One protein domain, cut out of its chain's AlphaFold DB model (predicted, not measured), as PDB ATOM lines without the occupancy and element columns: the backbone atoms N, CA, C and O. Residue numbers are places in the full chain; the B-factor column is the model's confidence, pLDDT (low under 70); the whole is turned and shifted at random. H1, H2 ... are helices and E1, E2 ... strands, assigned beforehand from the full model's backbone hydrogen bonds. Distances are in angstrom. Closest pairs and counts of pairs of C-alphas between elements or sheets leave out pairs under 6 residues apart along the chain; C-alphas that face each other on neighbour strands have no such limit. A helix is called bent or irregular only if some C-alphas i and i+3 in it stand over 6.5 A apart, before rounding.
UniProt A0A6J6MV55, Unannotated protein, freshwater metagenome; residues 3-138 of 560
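Overview. This is residues 3 to 138 of the 560 residues of the protein "Unannotated protein" of freshwater metagenome (UniProt A0A6J6MV55). A strongly twisted sheet of five strands makes the core, with the long helix H1 over one face and the long H3 and short H6 over the other: three layers, helices on both faces of a sheet. H2 sits near the first residues of E1 and E2, H4 covers the last part of E2, and H5 only grazes the sheet. The printed part has 136 residues, with six named helices and five named strands in the order E1 H1 E2 E3 E4 H2 H3 E5 H4 H5 H6; the class is mixed, helices and strands. The mixed sheet runs E1 E4 E2 E5 E3. The whole is compact, with a radius of gyration of the C-alphas of 13.9 A, and rounded, spanning 37 by 31 by 27 A.

Arrangement. Begin at residues 4 to 5, which pair, antiparallel, with residues 11 to 12 of edge strand E1, residues 11 to 16. Its neighbour E4, residues 64 to 68, is antiparallel at 159 degrees; look for N 13 and O 67, 2.8 A apart, within hydrogen-bond range. E2, residues 39 to 46, is antiparallel to E4, with N 42 and O 66 at 2.9 A. E5, residues 99 to 105, is parallel to E2 at 26 degrees, with N 43 and O 101 at 2.8 A. Edge strand E3, residues 53 to 57, is antiparallel to E5, with N 57 and O 100 at 2.8 A. H1, residues 23 to 35, joins E1 to E2 in a split strand-helix-strand unit, E4 between the two strands, with a left-handed crossover. H1 is over E2 at a height over the sheet of 8.8 A; their closest C-alphas are Phe 33 and Ile 39, 5.8 A. On the opposite face find H3, residues 83 to 95, whose C-alpha 93 is 7.4 A from C-alpha 99 of E5. H2, residues 69 to 75, is only just irregular, C-alphas 70 and 73 being 6.8 A apart. H3 touches H2 with residues 89 to 93 alone, closest at C-alphas 93 and 75, 5.6 A. H4, residues 108 to 112, is over E2, closest at C-alphas 111 and 46, 5.1 A. H6, residues 133 to 138, is over E3, closest at C-alphas 134 and 55, 6.0 A. H5, residues 121 to 126, only just touches H6, with 3 pairs of C-alphas within 8 A, the closest 126 and 134 at 6.0 A. Every O i to N i+4 pair is within hydrogen-bond range in H1, H3, H4, H5 and H6; H2 has 1 of 3, and 2 of 4 O i to N i+3 pairs.

Along the chain. Find C-alpha 11 at (186.179, 195.537, 92.961); from there E1 runs 16.7 A. H1 and H3 each measure 18.3 A, E2 19.8 A and E5 19.5 A. H6 ends at C-alpha 138, (208.551, 214.393, 84.594).

Size, cuts and confidence. The C-alphas farthest apart, Pro 3 and Pro 130, are 39.2 A apart. The printed part has no cut and no long link. Mean pLDDT of the printed part is 90.6; residues 3 and 50 are under 70.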
ATOM      1  N   PRO A   3     183.804 198.196  99.942       68.25
ATOM      2  CA  PRO A   3     184.723 197.869  98.861       68.25
ATOM      3  C   PRO A   3     184.548 198.892  97.740       68.25
ATOM      4  O   PRO A   3     183.441 199.083  97.226       68.25
ATOM      5  N   LEU A   4     185.640 199.562  97.379       85.44
ATOM      6  CA  LEU A   4     185.650 200.536  96.300       85.44
ATOM      7  C   LEU A   4     185.318 199.814  94.991       85.44
ATOM      8  O   LEU A   4     185.953 198.819  94.649       85.44
ATOM      9  N   LYS A   5     184.318 200.302  94.254       91.81
ATOM     10  CA  LYS A   5     183.900 199.716  92.976       91.81
ATOM     11  C   LYS A   5     183.987 200.731  91.854       91.81
ATOM     12  O   LYS A   5     183.600 201.886  92.022       91.81
ATOM     13  N   THR A   6     184.471 200.286  90.701       92.94
ATOM     14  CA  THR A   6     184.450 201.097  89.480       92.94
ATOM     15  C   THR A   6     183.043 201.159  88.883       92.94
ATOM     16  O   THR A   6     182.151 200.395  89.264       92.94
ATOM     17  N   SER A   7     182.834 202.040  87.900       90.56
ATOM     18  CA  SER A   7     181.541 202.168  87.216       90.56
ATOM     19  C   SER A   7     181.154 200.905  86.436       90.56
ATOM     20  O   SER A   7     179.968 200.612  86.287       90.56
ATOM     21  N   ARG A   8     182.146 200.116  85.998       92.19
ATOM     22  CA  ARG A   8     181.946 198.793  85.379       92.19
ATOM     23  C   ARG A   8     181.919 197.637  86.383       92.19
ATOM     24  O   ARG A   8     181.888 196.481  85.972       92.19
ATOM     25  N   GLY A   9     181.903 197.928  87.682       91.69
ATOM     26  CA  GLY A   9     181.716 196.935  88.738       91.69
ATOM     27  C   GLY A   9     182.975 196.177  89.162       91.69
ATOM     28  O   GLY A   9     182.846 195.195  89.894       91.69
ATOM     29  N   ARG A  10     184.178 196.615  88.758       93.25
ATOM     30  CA  ARG A  10     185.436 196.015  89.235       93.25
ATOM     31  C   ARG A  10     185.618 196.345  90.714       93.25
ATOM     32  O   ARG A  10     185.500 197.511  91.091       93.25
ATOM     33  N   GLN A  11     185.880 195.334  91.540       94.50
ATOM     34  CA  GLN A  11     186.179 195.537  92.961       94.50
ATOM     35  C   GLN A  11     187.647 195.912  93.129       94.50
ATOM     36  O   GLN A  11     188.521 195.264  92.552       94.50
ATOM     37  N   LEU A  12     187.899 196.967  93.898       93.62
ATOM     38  CA  LEU A  12     189.224 197.507  94.142       93.62
ATOM     39  C   LEU A  12     189.575 197.401  95.628       93.62
ATOM     40  O   LEU A  12     188.850 197.903  96.491       93.62
ATOM     41  N   ARG A  13     190.739 196.820  95.909       92.44
ATOM     42  CA  ARG A  13     191.403 196.886  97.210       92.44
ATOM     43  C   ARG A  13     192.355 198.074  97.219       92.44
ATOM     44  O   ARG A  13     193.146 198.227  96.295       92.44
ATOM     45  N   VAL A  14     192.289 198.912  98.249       92.62
ATOM     46  CA  VAL A  14     193.175 200.074  98.397       92.62
ATOM     47  C   VAL A  14     194.154 199.816  99.532       92.62
ATOM     48  O   VAL A  14     193.741 199.518 100.648       92.62
ATOM     49  N   MET A  15     195.441 199.963  99.236       91.81
ATOM     50  CA  MET A  15     196.535 199.946 100.201       91.81
ATOM     51  C   MET A  15     197.114 201.356 100.377       91.81
ATOM     52  O   MET A  15     197.171 202.127  99.417       91.81
ATOM     53  N   GLY A  16     197.600 201.665 101.582       89.56
ATOM     54  CA  GLY A  16     198.127 202.987 101.951       89.56
ATOM     55  C   GLY A  16     197.091 203.845 102.678       89.56
ATOM     56  O   GLY A  16     196.075 203.326 103.135       89.56
ATOM     57  N   ASP A  17     197.351 205.150 102.804       88.25
ATOM     58  CA  ASP A  17     196.428 206.086 103.460       88.25
ATOM     59  C   ASP A  17     195.256 206.451 102.524       88.25
ATOM     60  O   ASP A  17     195.454 207.187 101.547       88.25
ATOM     61  N   PRO A  18     194.017 206.001 102.806       83.81
ATOM     62  CA  PRO A  18     192.866 206.286 101.956       83.81
ATOM     63  C   PRO A  18     192.515 207.778 101.897       83.81
ATOM     64  O   PRO A  18     191.852 208.199 100.953       83.81
ATOM     65  N   ALA A  19     192.966 208.596 102.859       89.06
ATOM     66  CA  ALA A  19     192.721 210.038 102.858       89.06
ATOM     67  C   ALA A  19     193.400 210.761 101.679       89.06
ATOM     68  O   ALA A  19     192.939 211.822 101.257       89.06
ATOM     69  N   LEU A  20     194.462 210.177 101.111       91.81
ATOM     70  CA  LEU A  20     195.148 210.706  99.929       91.81
ATOM     71  C   LEU A  20     194.377 210.434  98.627       91.81
ATOM     72  O   LEU A  20     194.638 211.082  97.610       91.81
ATOM     73  N   LEU A  21     193.401 209.523  98.642       90.25
ATOM     74  CA  LEU A  21     192.456 209.295  97.548       90.25
ATOM     75  C   LEU A  21     191.230 210.202  97.707       90.25
ATOM     76  O   LEU A  21     190.137 209.768  98.067       90.25
ATOM     77  N   THR A  22     191.416 211.491  97.421       91.94
ATOM     78  CA  THR A  22     190.309 212.455  97.359       91.94
ATOM     79  C   THR A  22     189.252 212.019  96.340       91.94
ATOM     80  O   THR A  22     189.533 211.230  95.438       91.94
ATOM     81  N   MET A  23     188.036 212.566  96.435       89.50
ATOM     82  CA  MET A  23     186.945 212.234  95.505       89.50
ATOM     83  C   MET A  23     187.342 212.390  94.029       89.50
ATOM     84  O   MET A  23     187.011 211.530  93.212       89.50
ATOM     85  N   ASP A  24     188.110 213.430  93.699       91.44
ATOM     86  CA  ASP A  24     188.582 213.672  92.332       91.44
ATOM     87  C   ASP A  24     189.592 212.605  91.879       91.44
ATOM     88  O   ASP A  24     189.433 212.014  90.810       91.44
ATOM     89  N   ARG A  25     190.582 212.271  92.721       93.31
ATOM     90  CA  ARG A  25     191.576 211.216  92.428       93.31
ATOM     91  C   ARG A  25     190.927 209.838  92.339       93.31
ATOM     92  O   ARG A  25     191.290 209.037  91.483       93.31
ATOM     93  N   MET A  26     189.934 209.577  93.186       93.00
ATOM     94  CA  MET A  26     189.141 208.352  93.158       93.00
ATOM     95  C   MET A  26     188.372 208.209  91.840       93.00
ATOM     96  O   MET A  26     188.359 207.141  91.221       93.00
ATOM     97  N   SER A  27     187.762 209.302  91.378       93.19
ATOM     98  CA  SER A  27     187.129 209.374  90.061       93.19
ATOM     99  C   SER A  27     188.142 209.077  88.947       93.19
ATOM    100  O   SER A  27     187.849 208.281  88.057       93.19
ATOM    101  N   GLU A  28     189.353 209.634  89.005       95.06
ATOM    102  CA  GLU A  28     190.383 209.339  87.998       95.06
ATOM    103  C   GLU A  28     190.874 207.887  88.033       95.06
ATOM    104  O   GLU A  28     191.009 207.263  86.981       95.06
ATOM    105  N   PHE A  29     191.062 207.297  89.214       95.56
ATOM    106  CA  PHE A  29     191.446 205.887  89.346       95.56
ATOM    107  C   PHE A  29     190.383 204.956  88.772       95.56
ATOM    108  O   PHE A  29     190.695 204.073  87.973       95.56
ATOM    109  N   THR A  30     189.119 205.162  89.137       95.00
ATOM    110  CA  THR A  30     188.019 204.318  88.652       95.00
ATOM    111  C   THR A  30     187.832 204.438  87.139       95.00
ATOM    112  O   THR A  30     187.715 203.412  86.468       95.00
ATOM    113  N   LYS A  31     187.916 205.654  86.574       96.06
ATOM    114  CA  LYS A  31     187.952 205.860  85.116       96.06
ATOM    115  C   LYS A  31     189.130 205.135  84.469       96.06
ATOM    116  O   LYS A  31     188.960 204.534  83.408       96.06
ATOM    117  N   ARG A  32     190.317 205.170  85.089       96.50
ATOM    118  CA  ARG A  32     191.513 204.520  84.545       96.50
ATOM    119  C   ARG A  32     191.377 203.000  84.526       96.50
ATOM    120  O   ARG A  32     191.599 202.406  83.473       96.50
ATOM    121  N   PHE A  33     190.930 202.381  85.615       96.62
ATOM    122  CA  PHE A  33     190.648 200.939  85.657       96.62
ATOM    123  C   PHE A  33     189.599 200.497  84.632       96.62
ATOM    124  O   PHE A  33     189.711 199.409  84.070       96.62
ATOM    125  N   ASP A  34     188.588 201.328  84.377       96.06
ATOM    126  CA  ASP A  34     187.544 201.031  83.392       96.06
ATOM    127  C   ASP A  34     187.997 201.291  81.945       96.06
ATOM    128  O   ASP A  34     187.335 200.840  81.004       96.06
ATOM    129  N   SER A  35     189.121 201.990  81.748       96.56
ATOM    130  CA  SER A  35     189.654 202.305  80.417       96.56
ATOM    131  C   SER A  35     190.279 201.096  79.718       96.56
ATOM    132  O   SER A  35     190.164 200.980  78.499       96.56
ATOM    133  N   ASP A  36     190.883 200.173  80.472       95.62
ATOM    134  CA  ASP A  36     191.479 198.946  79.944       95.62
ATOM    135  C   ASP A  36     191.453 197.840  81.017       95.62
ATOM    136  O   ASP A  36     192.002 198.035  82.106       95.62
ATOM    137  N   PRO A  37     190.852 196.668  80.743       93.62
ATOM    138  CA  PRO A  37     190.764 195.579  81.718       93.62
ATOM    139  C   PRO A  37     192.130 195.004  82.119       93.62
ATOM    140  O   PRO A  37     192.232 194.362  83.161       93.62
ATOM    141  N   ARG A  38     193.190 195.231  81.330       96.31
ATOM    142  CA  ARG A  38     194.550 194.786  81.667       96.31
ATOM    143  C   ARG A  38     195.174 195.602  82.792       96.31
ATOM    144  O   ARG A  38     196.156 195.146  83.367       96.31
ATOM    145  N   ILE A  39     194.648 196.788  83.105       97.12
ATOM    146  CA  ILE A  39     195.139 197.600  84.222       97.12
ATOM    147  C   ILE A  39     194.651 196.950  85.511       97.12
ATOM    148  O   ILE A  39     193.446 196.894  85.772       97.12
ATOM    149  N   VAL A  40     195.587 196.442  86.303       96.81
ATOM    150  CA  VAL A  40     195.287 195.727  87.554       96.81
ATOM    151  C   VAL A  40     195.753 196.470  88.785       96.81
ATOM    152  O   VAL A  40     195.268 196.185  89.874       96.81
ATOM    153  N   THR A  41     196.601 197.485  88.620       97.00
ATOM    154  CA  THR A  41     196.907 198.419  89.701       97.00
ATOM    155  C   THR A  41     197.003 199.855  89.210       97.00
ATOM    156  O   THR A  41     197.605 200.108  88.165       97.00
ATOM    157  N   CYS A  42     196.533 200.782  90.036       97.69
ATOM    158  CA  CYS A  42     196.763 202.216  89.899       97.69
ATOM    159  C   CYS A  42     197.466 202.717  91.163       97.69
ATOM    160  O   CYS A  42     196.967 202.528  92.270       97.69
ATOM    161  N   SER A  43     198.625 203.342  90.996       97.12
ATOM    162  CA  SER A  43     199.458 203.860  92.081       97.12
ATOM    163  C   SER A  43     199.424 205.383  92.121       97.12
ATOM    164  O   SER A  43     199.524 206.013  91.074       97.12
ATOM    165  N   LEU A  44     199.334 205.993  93.302       96.62
ATOM    166  CA  LEU A  44     199.490 207.438  93.479       96.62
ATOM    167  C   LEU A  44     200.953 207.748  93.792       96.62
ATOM    168  O   LEU A  44     201.467 207.340  94.836       96.62
ATOM    169  N   VAL A  45     201.621 208.472  92.894       93.75
ATOM    170  CA  VAL A  45     203.064 208.726  92.973       93.75
ATOM    171  C   VAL A  45     203.338 210.228  92.948       93.75
ATOM    172  O   VAL A  45     202.733 210.979  92.180       93.75
ATOM    173  N   ALA A  46     204.273 210.678  93.783       89.69
ATOM    174  CA  ALA A  46     204.757 212.052  93.738       89.69
ATOM    175  C   ALA A  46     205.582 212.276  92.457       89.69
ATOM    176  O   ALA A  46     206.591 211.611  92.228       89.69
ATOM    177  N   GLY A  47     205.147 213.211  91.615       83.75
ATOM    178  CA  GLY A  47     205.818 213.598  90.378       83.75
ATOM    179  C   GLY A  47     206.555 214.931  90.494       83.75
ATOM    180  O   GLY A  47     206.197 215.802  91.286       83.75
ATOM    181  N   THR A  48     207.574 215.115  89.655       73.19
ATOM    182  CA  THR A  48     208.331 216.374  89.508       73.19
ATOM    183  C   THR A  48     207.869 217.214  88.310       73.19
ATOM    184  O   THR A  48     208.285 218.365  88.178       73.19
ATOM    185  N   GLY A  49     206.960 216.672  87.486       71.06
ATOM    186  CA  GLY A  49     206.398 217.301  86.286       71.06
ATOM    187  C   GLY A  49     205.168 218.186  86.551       71.06
ATOM    188  O   GLY A  49     204.464 217.978  87.527       71.06
ATOM    189  N   ALA A  50     204.885 219.177  85.705       67.62
ATOM    190  CA  ALA A  50     203.937 220.266  85.960       67.62
ATOM    191  C   ALA A  50     202.468 219.837  85.964       67.62
ATOM    192  O   ALA A  50     201.645 220.509  86.587       67.62
ATOM    193  N   ASN A  51     202.169 218.738  85.272       80.06
ATOM    194  CA  ASN A  51     200.826 218.239  85.030       80.06
ATOM    195  C   ASN A  51     200.622 216.903  85.740       80.06
ATOM    196  O   ASN A  51     201.570 216.145  85.938       80.06
ATOM    197  N   GLU A  52     199.368 216.602  86.067       89.19
ATOM    198  CA  GLU A  52     198.985 215.258  86.482       89.19
ATOM    199  C   GLU A  52     198.902 214.345  85.261       89.19
ATOM    200  O   GLU A  52     198.337 214.720  84.230       89.19
ATOM    201  N   VAL A  53     199.506 213.165  85.349       92.19
ATOM    202  CA  VAL A  53     199.675 212.295  84.183       92.19
ATOM    203  C   VAL A  53     199.724 210.828  84.580       92.19
ATOM    204  O   VAL A  53     200.275 210.458  85.616       92.19
ATOM    205  N   TRP A  54     199.140 209.992  83.725       94.81
ATOM    206  CA  TRP A  54     199.228 208.542  83.819       94.81
ATOM    207  C   TRP A  54     200.452 208.033  83.065       94.81
ATOM    208  O   TRP A  54     200.615 208.309  81.875       94.81
ATOM    209  N   VAL A  55     201.282 207.259  83.751       93.44
ATOM    210  CA  VAL A  55     202.479 206.627  83.198       93.44
ATOM    211  C   VAL A  55     202.400 205.136  83.474       93.44
ATOM    212  O   VAL A  55     202.084 204.722  84.586       93.44
ATOM    213  N   ARG A  56     202.673 204.322  82.455       94.25
ATOM    214  CA  ARG A  56     202.784 202.876  82.637       94.25
ATOM    215  C   ARG A  56     204.028 202.561  83.458       94.25
ATOM    216  O   ARG A  56     205.075 203.143  83.207       94.25
ATOM    217  N   ALA A  57     203.904 201.614  84.370       94.50
ATOM    218  CA  ALA A  57     204.974 201.174  85.241       94.50
ATOM    219  C   ALA A  57     205.215 199.668  85.131       94.50
ATOM    220  O   ALA A  57     204.330 198.887  84.760       94.50
ATOM    221  N   THR A  58     206.426 199.262  85.491       93.44
ATOM    222  CA  THR A  58     206.803 197.852  85.599       93.44
ATOM    223  C   THR A  58     206.284 197.202  86.878       93.44
ATOM    224  O   THR A  58     206.027 196.001  86.871       93.44
ATOM    225  N   ALA A  59     206.070 197.982  87.945       94.19
ATOM    226  CA  ALA A  59     205.462 197.523  89.193       94.19
ATOM    227  C   ALA A  59     204.698 198.655  89.917       94.19
ATOM    228  O   ALA A  59     204.933 199.841  89.651       94.19
ATOM    229  N   PRO A  60     203.786 198.331  90.850       95.44
ATOM    230  CA  PRO A  60     203.168 199.324  91.731       95.44
ATOM    231  C   PRO A  60     204.204 200.042  92.607       95.44
ATOM    232  O   PRO A  60     205.229 199.467  92.958       95.44
ATOM    233  N   SER A  61     203.948 201.301  92.969       94.38
ATOM    234  CA  SER A  61     204.806 202.065  93.888       94.38
ATOM    235  C   SER A  61     204.046 203.242  94.516       94.38
ATOM    236  O   SER A  61     202.852 203.404  94.292       94.38
ATOM    237  N   GLY A  62     204.714 204.094  95.290       93.62
ATOM    238  CA  GLY A  62     204.145 205.356  95.762       93.62
ATOM    239  C   GLY A  62     203.428 205.245  97.103       93.62
ATOM    240  O   GLY A  62     203.775 204.407  97.931       93.62
ATOM    241  N   VAL A  63     202.483 206.152  97.352       94.94
ATOM    242  CA  VAL A  63     201.867 206.363  98.681       94.94
ATOM    243  C   VAL A  63     200.508 205.679  98.832       94.94
ATOM    244  O   VAL A  63     200.057 205.430  99.947       94.94
ATOM    245  N   VAL A  64     199.862 205.362  97.707       95.38
ATOM    246  CA  VAL A  64     198.593 204.633  97.645       95.38
ATOM    247  C   VAL A  64     198.623 203.698  96.449       95.38
ATOM    248  O   VAL A  64     199.020 204.114  95.362       95.38
ATOM    249  N   ILE A  65     198.159 202.465  96.628       95.31
ATOM    250  CA  ILE A  65     198.028 201.482  95.552       95.31
ATOM    251  C   ILE A  65     196.600 200.942  95.575       95.31
ATOM    252  O   ILE A  65     196.183 200.305  96.538       95.31
ATOM    253  N   ALA A  66     195.845 201.190  94.511       95.25
ATOM    254  CA  ALA A  66     194.584 200.510  94.254       95.25
ATOM    255  C   ALA A  66     194.853 199.264  93.401       95.25
ATOM    256  O   ALA A  66     195.606 199.340  92.430       95.25
ATOM    257  N   ILE A  67     194.240 198.136  93.751       95.06
ATOM    258  CA  ILE A  67     194.440 196.821  93.137       95.06
ATOM    259  C   ILE A  67     193.081 196.269  92.733       95.06
ATOM    260  O   ILE A  67     192.167 196.228  93.553       95.06
ATOM    261  N   ALA A  68     192.940 195.833  91.488       94.88
ATOM    262  CA  ALA A  68     191.721 195.195  91.026       94.88
ATOM    263  C   ALA A  68     191.692 193.717  91.438       94.88
ATOM    264  O   ALA A  68     192.565 192.933  91.061       94.88
ATOM    265  N   GLU A  69     190.680 193.333  92.217       93.06
ATOM    266  CA  GLU A  69     190.562 191.973  92.761       93.06
ATOM    267  C   GLU A  69     190.116 190.952  91.705       93.06
ATOM    268  O   GLU A  69     190.317 189.752  91.868       93.06
ATOM    269  N   ASP A  70     189.571 191.413  90.578       92.00
ATOM    270  CA  ASP A  70     189.135 190.561  89.467       92.00
ATOM    271  C   ASP A  70     190.290 189.870  88.719       92.00
ATOM    272  O   ASP A  70     190.062 188.924  87.966       92.00
ATOM    273  N   ALA A  71     191.537 190.278  88.963       91.69
ATOM    274  CA  ALA A  71     192.726 189.619  88.426       91.69
ATOM    275  C   ALA A  71     193.096 188.317  89.162       91.69
ATOM    276  O   ALA A  71     193.926 187.549  88.666       91.69
ATOM    277  N   GLN A  72     192.500 188.044  90.328       91.31
ATOM    278  CA  GLN A  72     192.881 186.908  91.173       91.31
ATOM    279  C   GLN A  72     192.664 185.542  90.505       91.31
ATOM    280  O   GLN A  72     193.430 184.612  90.742       91.31
ATOM    281  N   ASP A  73     191.675 185.422  89.619       90.00
ATOM    282  CA  ASP A  73     191.414 184.174  88.891       90.00
ATOM    283  C   ASP A  73     192.524 183.870  87.874       90.00
ATOM    284  O   ASP A  73     192.759 182.716  87.512       90.00
ATOM    285  N   LEU A  74     193.224 184.912  87.415       93.00
ATOM    286  CA  LEU A  74     194.303 184.803  86.447       93.00
ATOM    287  C   LEU A  74     195.674 184.675  87.127       93.00
ATOM    288  O   LEU A  74     196.517 183.920  86.645       93.00
ATOM    289  N   VAL A  75     195.905 185.400  88.223       94.25
ATOM    290  CA  VAL A  75     197.215 185.500  88.898       94.25
ATOM    291  C   VAL A  75     197.324 184.573  90.116       94.25
ATOM    292  O   VAL A  75     198.406 184.071  90.412       94.25
ATOM    293  N   GLY A  76     196.207 184.297  90.788       93.50
ATOM    294  CA  GLY A  76     196.129 183.660  92.101       93.50
ATOM    295  C   GLY A  76     195.492 184.594  93.142       93.50
ATOM    296  O   GLY A  76     195.332 185.788  92.882       93.50
ATOM    297  N   PRO A  77     195.122 184.081  94.328       92.44
ATOM    298  CA  PRO A  77     194.505 184.890  95.378       92.44
ATOM    299  C   PRO A  77     195.414 186.054  95.793       92.44
ATOM    300  O   PRO A  77     196.627 185.877  95.929       92.44
ATOM    301  N   LEU A  78     194.824 187.235  95.996       89.94
ATOM    302  CA  LEU A  78     195.556 188.426  96.422       89.94
ATOM    303  C   LEU A  78     195.989 188.279  97.897       89.94
ATOM    304  O   LEU A  78     195.111 188.115  98.752       89.94
ATOM    305  N   PRO A  79     197.296 188.339  98.219       90.12
ATOM    306  CA  PRO A  79     197.778 188.211  99.595       90.12
ATOM    307  C   PRO A  79     197.239 189.323 100.504       90.12
ATOM    308  O   PRO A  79     196.955 190.427 100.039       90.12
ATOM    309  N   GLU A  80     197.080 189.030 101.798       79.94
ATOM    310  CA  GLU A  80     196.461 189.974 102.737       79.94
ATOM    311  C   GLU A  80     197.447 191.029 103.254       79.94
ATOM    312  O   GLU A  80     197.133 192.199 103.097       79.94
ATOM    313  N   ASP A  81     198.636 190.665 103.760       72.06
ATOM    314  CA  ASP A  81     199.584 191.634 104.360       72.06
ATOM    315  C   ASP A  81     201.064 191.169 104.333       72.06
ATOM    316  O   ASP A  81     201.843 191.467 105.238       72.06
ATOM    317  N   ASP A  82     201.484 190.413 103.312       84.50
ATOM    318  CA  ASP A  82     202.895 190.026 103.140       84.50
ATOM    319  C   ASP A  82     203.512 190.747 101.936       84.50
ATOM    320  O   ASP A  82     203.120 190.520 100.790       84.50
ATOM    321  N   GLU A  83     204.478 191.632 102.198       82.94
ATOM    322  CA  GLU A  83     205.107 192.478 101.175       82.94
ATOM    323  C   GLU A  83     205.809 191.641 100.092       82.94
ATOM    324  O   GLU A  83     205.711 191.949  98.903       82.94
ATOM    325  N   GLY A  84     206.453 190.535 100.482       86.06
ATOM    326  CA  GLY A  84     207.124 189.622  99.556       86.06
ATOM    327  C   GLY A  84     206.144 188.879  98.644       86.06
ATOM    328  O   GLY A  84     206.354 188.807  97.432       86.06
ATOM    329  N   ALA A  85     205.050 188.365  99.202       90.88
ATOM    330  CA  ALA A  85     203.996 187.685  98.461       90.88
ATOM    331  C   ALA A  85     203.237 188.649  97.544       90.88
ATOM    332  O   ALA A  85     202.904 188.276  96.421       90.88
ATOM    333  N   LEU A  86     202.995 189.890  97.981       90.56
ATOM    334  CA  LEU A  86     202.392 190.930  97.145       90.56
ATOM    335  C   LEU A  86     203.297 191.295  95.971       90.56
ATOM    336  O   LEU A  86     202.829 191.328  94.834       90.56
ATOM    337  N   ALA A  87     204.596 191.495  96.211       90.44
ATOM    338  CA  ALA A  87     205.562 191.738  95.144       90.44
ATOM    339  C   ALA A  87     205.596 190.579  94.128       90.44
ATOM    340  O   ALA A  87     205.589 190.818  92.918       90.44
ATOM    341  N   ALA A  88     205.558 189.328  94.603       92.69
ATOM    342  CA  ALA A  88     205.471 188.150  93.742       92.69
ATOM    343  C   ALA A  88     204.152 188.094  92.950       92.69
ATOM    344  O   ALA A  88     204.158 187.737  91.771       92.69
ATOM    345  N   TRP A  89     203.030 188.483  93.562       94.81
ATOM    346  CA  TRP A  89     201.734 188.562  92.889       94.81
ATOM    347  C   TRP A  89     201.734 189.632  91.789       94.81
ATOM    348  O   TRP A  89     201.307 189.355  90.670       94.81
ATOM    349  N   PHE A  90     202.272 190.830  92.055       94.94
ATOM    350  CA  PHE A  90     202.394 191.888  91.045       94.94
ATOM    351  C   PHE A  90     203.271 191.451  89.872       94.94
ATOM    352  O   PHE A  90     202.877 191.620  88.719       94.94
ATOM    353  N   LEU A  91     204.408 190.806  90.150       92.88
ATOM    354  CA  LEU A  91     205.252 190.237  89.103       92.88
ATOM    355  C   LEU A  91     204.492 189.190  88.275       92.88
ATOM    356  O   LEU A  91     204.502 189.258  87.049       92.88
ATOM    357  N   GLY A  92     203.766 188.276  88.925       94.94
ATOM    358  CA  GLY A  92     202.942 187.278  88.241       94.94
ATOM    359  C   GLY A  92     201.828 187.892  87.384       94.94
ATOM    360  O   GLY A  92     201.491 187.358  86.326       94.94
ATOM    361  N   ALA A  93     201.274 189.037  87.792       95.50
ATOM    362  CA  ALA A  93     200.332 189.800  86.979       95.50
ATOM    363  C   ALA A  93     201.012 190.370  85.721       95.50
ATOM    364  O   ALA A  93     200.510 190.181  84.607       95.50
ATOM    365  N   ALA A  94     202.182 190.994  85.884       94.00
ATOM    366  CA  ALA A  94     202.976 191.536  84.784       94.00
ATOM    367  C   ALA A  94     203.407 190.458  83.772       94.00
ATOM    368  O   ALA A  94     203.251 190.648  82.564       94.00
ATOM    369  N   GLU A  95     203.861 189.293  84.245       94.00
ATOM    370  CA  GLU A  95     204.241 188.139  83.410       94.00
ATOM    371  C   GLU A  95     203.073 187.594  82.573       94.00
ATOM    372  O   GLU A  95     203.276 187.008  81.508       94.00
ATOM    373  N   ARG A  96     201.834 187.833  83.013       95.06
ATOM    374  CA  ARG A  96     200.603 187.479  82.290       95.06
ATOM    375  C   ARG A  96     200.094 188.588  81.370       95.06
ATOM    376  O   ARG A  96     199.037 188.442  80.759       95.06
ATOM    377  N   GLY A  97     200.841 189.683  81.242       93.25
ATOM    378  CA  GLY A  97     200.500 190.810  80.381       93.25
ATOM    379  C   GLY A  97     199.477 191.773  80.981       93.25
ATOM    380  O   GLY A  97     198.901 192.560  80.226       93.25
ATOM    381  N   LEU A  98     199.259 191.728  82.299       96.44
ATOM    382  CA  LEU A  98     198.515 192.739  83.055       96.44
ATOM    383  C   LEU A  98     199.456 193.885  83.439       96.44
ATOM    384  O   LEU A  98     200.662 193.687  83.553       96.44
ATOM    385  N   TRP A  99     198.951 195.112  83.507       93.75
ATOM    386  CA  TRP A  99     199.788 196.310  83.591       93.75
ATOM    387  C   TRP A  99     199.535 197.066  84.891       93.75
ATOM    388  O   TRP A  99     198.428 197.063  85.444       93.75
ATOM    389  N   HIS A 100     200.584 197.750  85.331       96.75
ATOM    390  CA  HIS A 100     200.579 198.653  86.464       96.75
ATOM    391  C   HIS A 100     200.697 200.078  85.939       96.75
ATOM    392  O   HIS A 100     201.515 200.336  85.059       96.75
ATOM    393  N   ASP A 101     199.904 200.994  86.480       97.19
ATOM    394  CA  ASP A 101     199.966 202.403  86.109       97.19
ATOM    395  C   ASP A 101     200.233 203.275  87.335       97.19
ATOM    396  O   ASP A 101     199.711 203.038  88.428       97.19
ATOM    397  N   HIS A 102     201.030 204.319  87.142       96.06
ATOM    398  CA  HIS A 102     201.268 205.385  88.105       96.06
ATOM    399  C   HIS A 102     200.504 206.635  87.677       96.06
ATOM    400  O   HIS A 102     200.638 207.105  86.548       96.06
ATOM    401  N   PHE A 103     199.729 207.198  88.595       95.69
ATOM    402  CA  PHE A 103     199.205 208.549  88.499       95.69
ATOM    403  C   PHE A 103     200.172 209.489  89.206       95.69
ATOM    404  O   PHE A 103     200.268 209.506  90.438       95.69
ATOM    405  N   MET A 104     200.928 210.235  88.410       92.69
ATOM    406  CA  MET A 104     201.935 211.160  88.902       92.69
ATOM    407  C   MET A 104     201.299 212.514  89.199       92.69
ATOM    408  O   MET A 104     200.653 213.093  88.327       92.69
ATOM    409  N   THR A 105     201.508 213.041  90.406       90.19
ATOM    410  CA  THR A 105     200.979 214.349  90.820       90.19
ATOM    411  C   THR A 105     201.966 215.136  91.684       90.19
ATOM    412  O   THR A 105     202.808 214.564  92.369       90.19
ATOM    413  N   GLN A 106     201.857 216.465  91.675       85.31
ATOM    414  CA  GLN A 106     202.688 217.363  92.490       85.31
ATOM    415  C   GLN A 106     202.019 217.832  93.782       85.31
ATOM    416  O   GLN A 106     202.524 218.745  94.445       85.31
ATOM    417  N   HIS A 107     200.834 217.321  94.103       89.25
ATOM    418  CA  HIS A 107     200.141 217.793  95.287       89.25
ATOM    419  C   HIS A 107     200.961 217.515  96.558       89.25
ATOM    420  O   HIS A 107     201.567 216.456  96.736       89.25
ATOM    421  N   MET A 108     201.022 218.520  97.436       87.44
ATOM    422  CA  MET A 108     201.937 218.515  98.579       87.44
ATOM    423  C   MET A 108     201.589 217.482  99.649       87.44
ATOM    424  O   MET A 108     202.471 217.083 100.402       87.44
ATOM    425  N   ASP A 109     200.329 217.065  99.719       92.50
ATOM    426  CA  ASP A 109     199.871 215.953 100.549       92.50
ATOM    427  C   ASP A 109     200.508 214.630 100.098       92.50
ATOM    428  O   ASP A 109     201.053 213.907 100.925       92.50
ATOM    429  N   VAL A 110     200.552 214.369  98.787       91.25
ATOM    430  CA  VAL A 110     201.192 213.182  98.197       91.25
ATOM    431  C   VAL A 110     202.706 213.220  98.388       91.25
ATOM    432  O   VAL A 110     203.297 212.233  98.810       91.25
ATOM    433  N   ALA A 111     203.345 214.364  98.131       88.38
ATOM    434  CA  ALA A 111     204.800 214.496  98.251       88.38
ATOM    435  C   ALA A 111     205.324 214.422  99.700       88.38
ATOM    436  O   ALA A 111     206.502 214.138  99.904       88.38
ATOM    437  N   LYS A 112     204.481 214.711 100.703       91.00
ATOM    438  CA  LYS A 112     204.838 214.623 102.131       91.00
ATOM    439  C   LYS A 112     204.448 213.295 102.778       91.00
ATOM    440  O   LYS A 112     204.908 213.021 103.885       91.00
ATOM    441  N   ALA A 113     203.583 212.515 102.136       92.44
ATOM    442  CA  ALA A 113     203.142 211.233 102.658       92.44
ATOM    443  C   ALA A 113     204.272 210.194 102.628       92.44
ATOM    444  O   ALA A 113     205.173 210.240 101.788       92.44
ATOM    445  N   SER A 114     204.226 209.246 103.562       91.50
ATOM    446  CA  SER A 114     205.180 208.142 103.606       91.50
ATOM    447  C   SER A 114     204.943 207.190 102.436       91.50
ATOM    448  O   SER A 114     203.831 206.704 102.237       91.50
ATOM    449  N   THR A 115     205.997 206.919 101.670       90.81
ATOM    450  CA  THR A 115     205.963 205.957 100.566       90.81
ATOM    451  C   THR A 115     205.646 204.560 101.096       90.81
ATOM    452  O   THR A 115     206.365 204.053 101.953       90.81
ATOM    453  N   LEU A 116     204.590 203.947 100.561       90.94
ATOM    454  CA  LEU A 116     204.183 202.577 100.860       90.94
ATOM    455  C   LEU A 116     205.118 201.569 100.185       90.94
ATOM    456  O   LEU A 116     205.571 200.631 100.826       90.94
ATOM    457  N   MET A 117     205.413 201.771  98.897       90.94
ATOM    458  CA  MET A 117     206.289 200.895  98.112       90.94
ATOM    459  C   MET A 117     207.234 201.727  97.243       90.94
ATOM    460  O   MET A 117     206.818 202.688  96.589       90.94
ATOM    461  N   ALA A 118     208.523 201.384  97.257       91.38
ATOM    462  CA  ALA A 118     209.545 202.108  96.506       91.38
ATOM    463  C   ALA A 118     209.388 201.922  94.987       91.38
ATOM    464  O   ALA A 118     208.849 200.922  94.518       91.38
ATOM    465  N   LEU A 119     209.887 202.890  94.216       90.81
ATOM    466  CA  LEU A 119     209.902 202.809  92.757       90.81
ATOM    467  C   LEU A 119     210.795 201.646  92.299       90.81
ATOM    468  O   LEU A 119     211.929 201.513  92.766       90.81
ATOM    469  N   ALA A 120     210.304 200.823  91.370       91.56
ATOM    470  CA  ALA A 120     211.088 199.723  90.821       91.56
ATOM    471  C   ALA A 120     212.327 200.238  90.072       91.56
ATOM    472  O   ALA A 120     212.313 201.305  89.456       91.56
ATOM    473  N   ALA A 121     213.410 199.455  90.081       89.56
ATOM    474  CA  ALA A 121     214.686 199.867  89.491       89.56
ATOM    475  C   ALA A 121     214.594 200.173  87.982       89.56
ATOM    476  O   ALA A 121     215.302 201.052  87.494       89.56
ATOM    477  N   ILE A 122     213.726 199.464  87.247       89.19
ATOM    478  CA  ILE A 122     213.497 199.720  85.818       89.19
ATOM    479  C   ILE A 122     212.768 201.051  85.633       89.19
ATOM    480  O   ILE A 122     213.261 201.891  84.889       89.19
ATOM    481  N   ASP A 123     211.676 201.290  86.362       91.25
ATOM    482  CA  ASP A 123     210.928 202.554  86.292       91.25
ATOM    483  C   ASP A 123     211.802 203.757  86.695       91.25
ATOM    484  O   ASP A 123     211.752 204.812  86.064       91.25
ATOM    485  N   ALA A 124     212.673 203.590  87.699       88.00
ATOM    486  CA  ALA A 124     213.647 204.607  88.097       88.00
ATOM    487  C   ALA A 124     214.674 204.908  86.991       88.00
ATOM    488  O   ALA A 124     215.091 206.054  86.827       88.00
ATOM    489  N   LYS A 125     215.076 203.892  86.217       85.62
ATOM    490  CA  LYS A 125     215.955 204.064  85.057       85.62
ATOM    491  C   LYS A 125     215.218 204.732  83.896       85.62
ATOM    492  O   LYS A 125     215.770 205.643  83.288       85.62
ATOM    493  N   GLU A 126     213.991 204.310  83.602       87.69
ATOM    494  CA  GLU A 126     213.178 204.880  82.523       87.69
ATOM    495  C   GLU A 126     212.824 206.344  82.788       87.69
ATOM    496  O   GLU A 126     212.874 207.152  81.865       87.69
ATOM    497  N   ALA A 127     212.579 206.725  84.044       83.88
ATOM    498  CA  ALA A 127     212.387 208.118  84.451       83.88
ATOM    499  C   ALA A 127     213.571 209.044  84.106       83.88
ATOM    500  O   ALA A 127     213.387 210.255  84.021       83.88
ATOM    501  N   LEU A 128     214.771 208.491  83.896       80.12
ATOM    502  CA  LEU A 128     215.978 209.228  83.513       80.12
ATOM    503  C   LEU A 128     216.329 209.090  82.022       80.12
ATOM    504  O   LEU A 128     217.291 209.708  81.570       80.12
ATOM    505  N   ASP A 129     215.585 208.287  81.260       79.75
ATOM    506  CA  ASP A 129     215.856 208.005  79.849       79.75
ATOM    507  C   ASP A 129     214.982 208.888  78.937       79.75
ATOM    508  O   ASP A 129     213.765 208.689  78.883       79.75
ATOM    509  N   PRO A 130     215.572 209.820  78.156       79.44
ATOM    510  CA  PRO A 130     214.826 210.746  77.303       79.44
ATOM    511  C   PRO A 130     213.936 210.109  76.231       79.44
ATOM    512  O   PRO A 130     213.140 210.810  75.607       79.44
ATOM    513  N   SER A 131     214.086 208.809  75.971       80.75
ATOM    514  CA  SER A 131     213.261 208.071  75.014       80.75
ATOM    515  C   SER A 131     211.918 207.597  75.584       80.75
ATOM    516  O   SER A 131     211.065 207.141  74.817       80.75
ATOM    517  N   THR A 132     211.700 207.700  76.899       85.56
ATOM    518  CA  THR A 132     210.559 207.065  77.573       85.56
ATOM    519  C   THR A 132     209.416 208.041  77.870       85.56
ATOM    520  O   THR A 132     209.584 209.259  77.986       85.56
ATOM    521  N   SER A 133     208.210 207.492  78.042       86.44
ATOM    522  CA  SER A 133     207.054 208.257  78.521       86.44
ATOM    523  C   SER A 133     207.216 208.707  79.975       86.44
ATOM    524  O   SER A 133     206.718 209.778  80.322       86.44
ATOM    525  N   ALA A 134     207.924 207.932  80.805       86.25
ATOM    526  CA  ALA A 134     208.196 208.266  82.200       86.25
ATOM    527  C   ALA A 134     209.058 209.527  82.326       86.25
ATOM    528  O   ALA A 134     208.727 210.418  83.106       86.25
ATOM    529  N   PHE A 135     210.102 209.648  81.501       84.88
ATOM    530  CA  PHE A 135     210.895 210.869  81.412       84.88
ATOM    531  C   PHE A 135     210.032 212.048  80.951       84.88
ATOM    532  O   PHE A 135     209.942 213.062  81.637       84.88
ATOM    533  N   SER A 136     209.304 211.892  79.838       82.75
ATOM    534  CA  SER A 136     208.430 212.943  79.288       82.75
ATOM    535  C   SER A 136     207.400 213.471  80.304       82.75
ATOM    536  O   SER A 136     207.170 214.678  80.401       82.75
ATOM    537  N   ALA A 137     206.829 212.586  81.124       82.88
ATOM    538  CA  ALA A 137     205.893 212.935  82.191       82.88
ATOM    539  C   ALA A 137     206.512 213.812  83.298       82.88
ATOM    540  O   ALA A 137     205.823 214.642  83.891       82.88
ATOM    541  N   GLN A 138     207.809 213.655  83.565       77.44
ATOM    542  CA  GLN A 138     208.551 214.393  84.594       77.44
ATOM    543  C   GLN A 138     209.216 215.678  84.071       77.44
ATOM    544  O   GLN A 138     209.718 216.499  84.846       77.44
TER     545      GLN A 138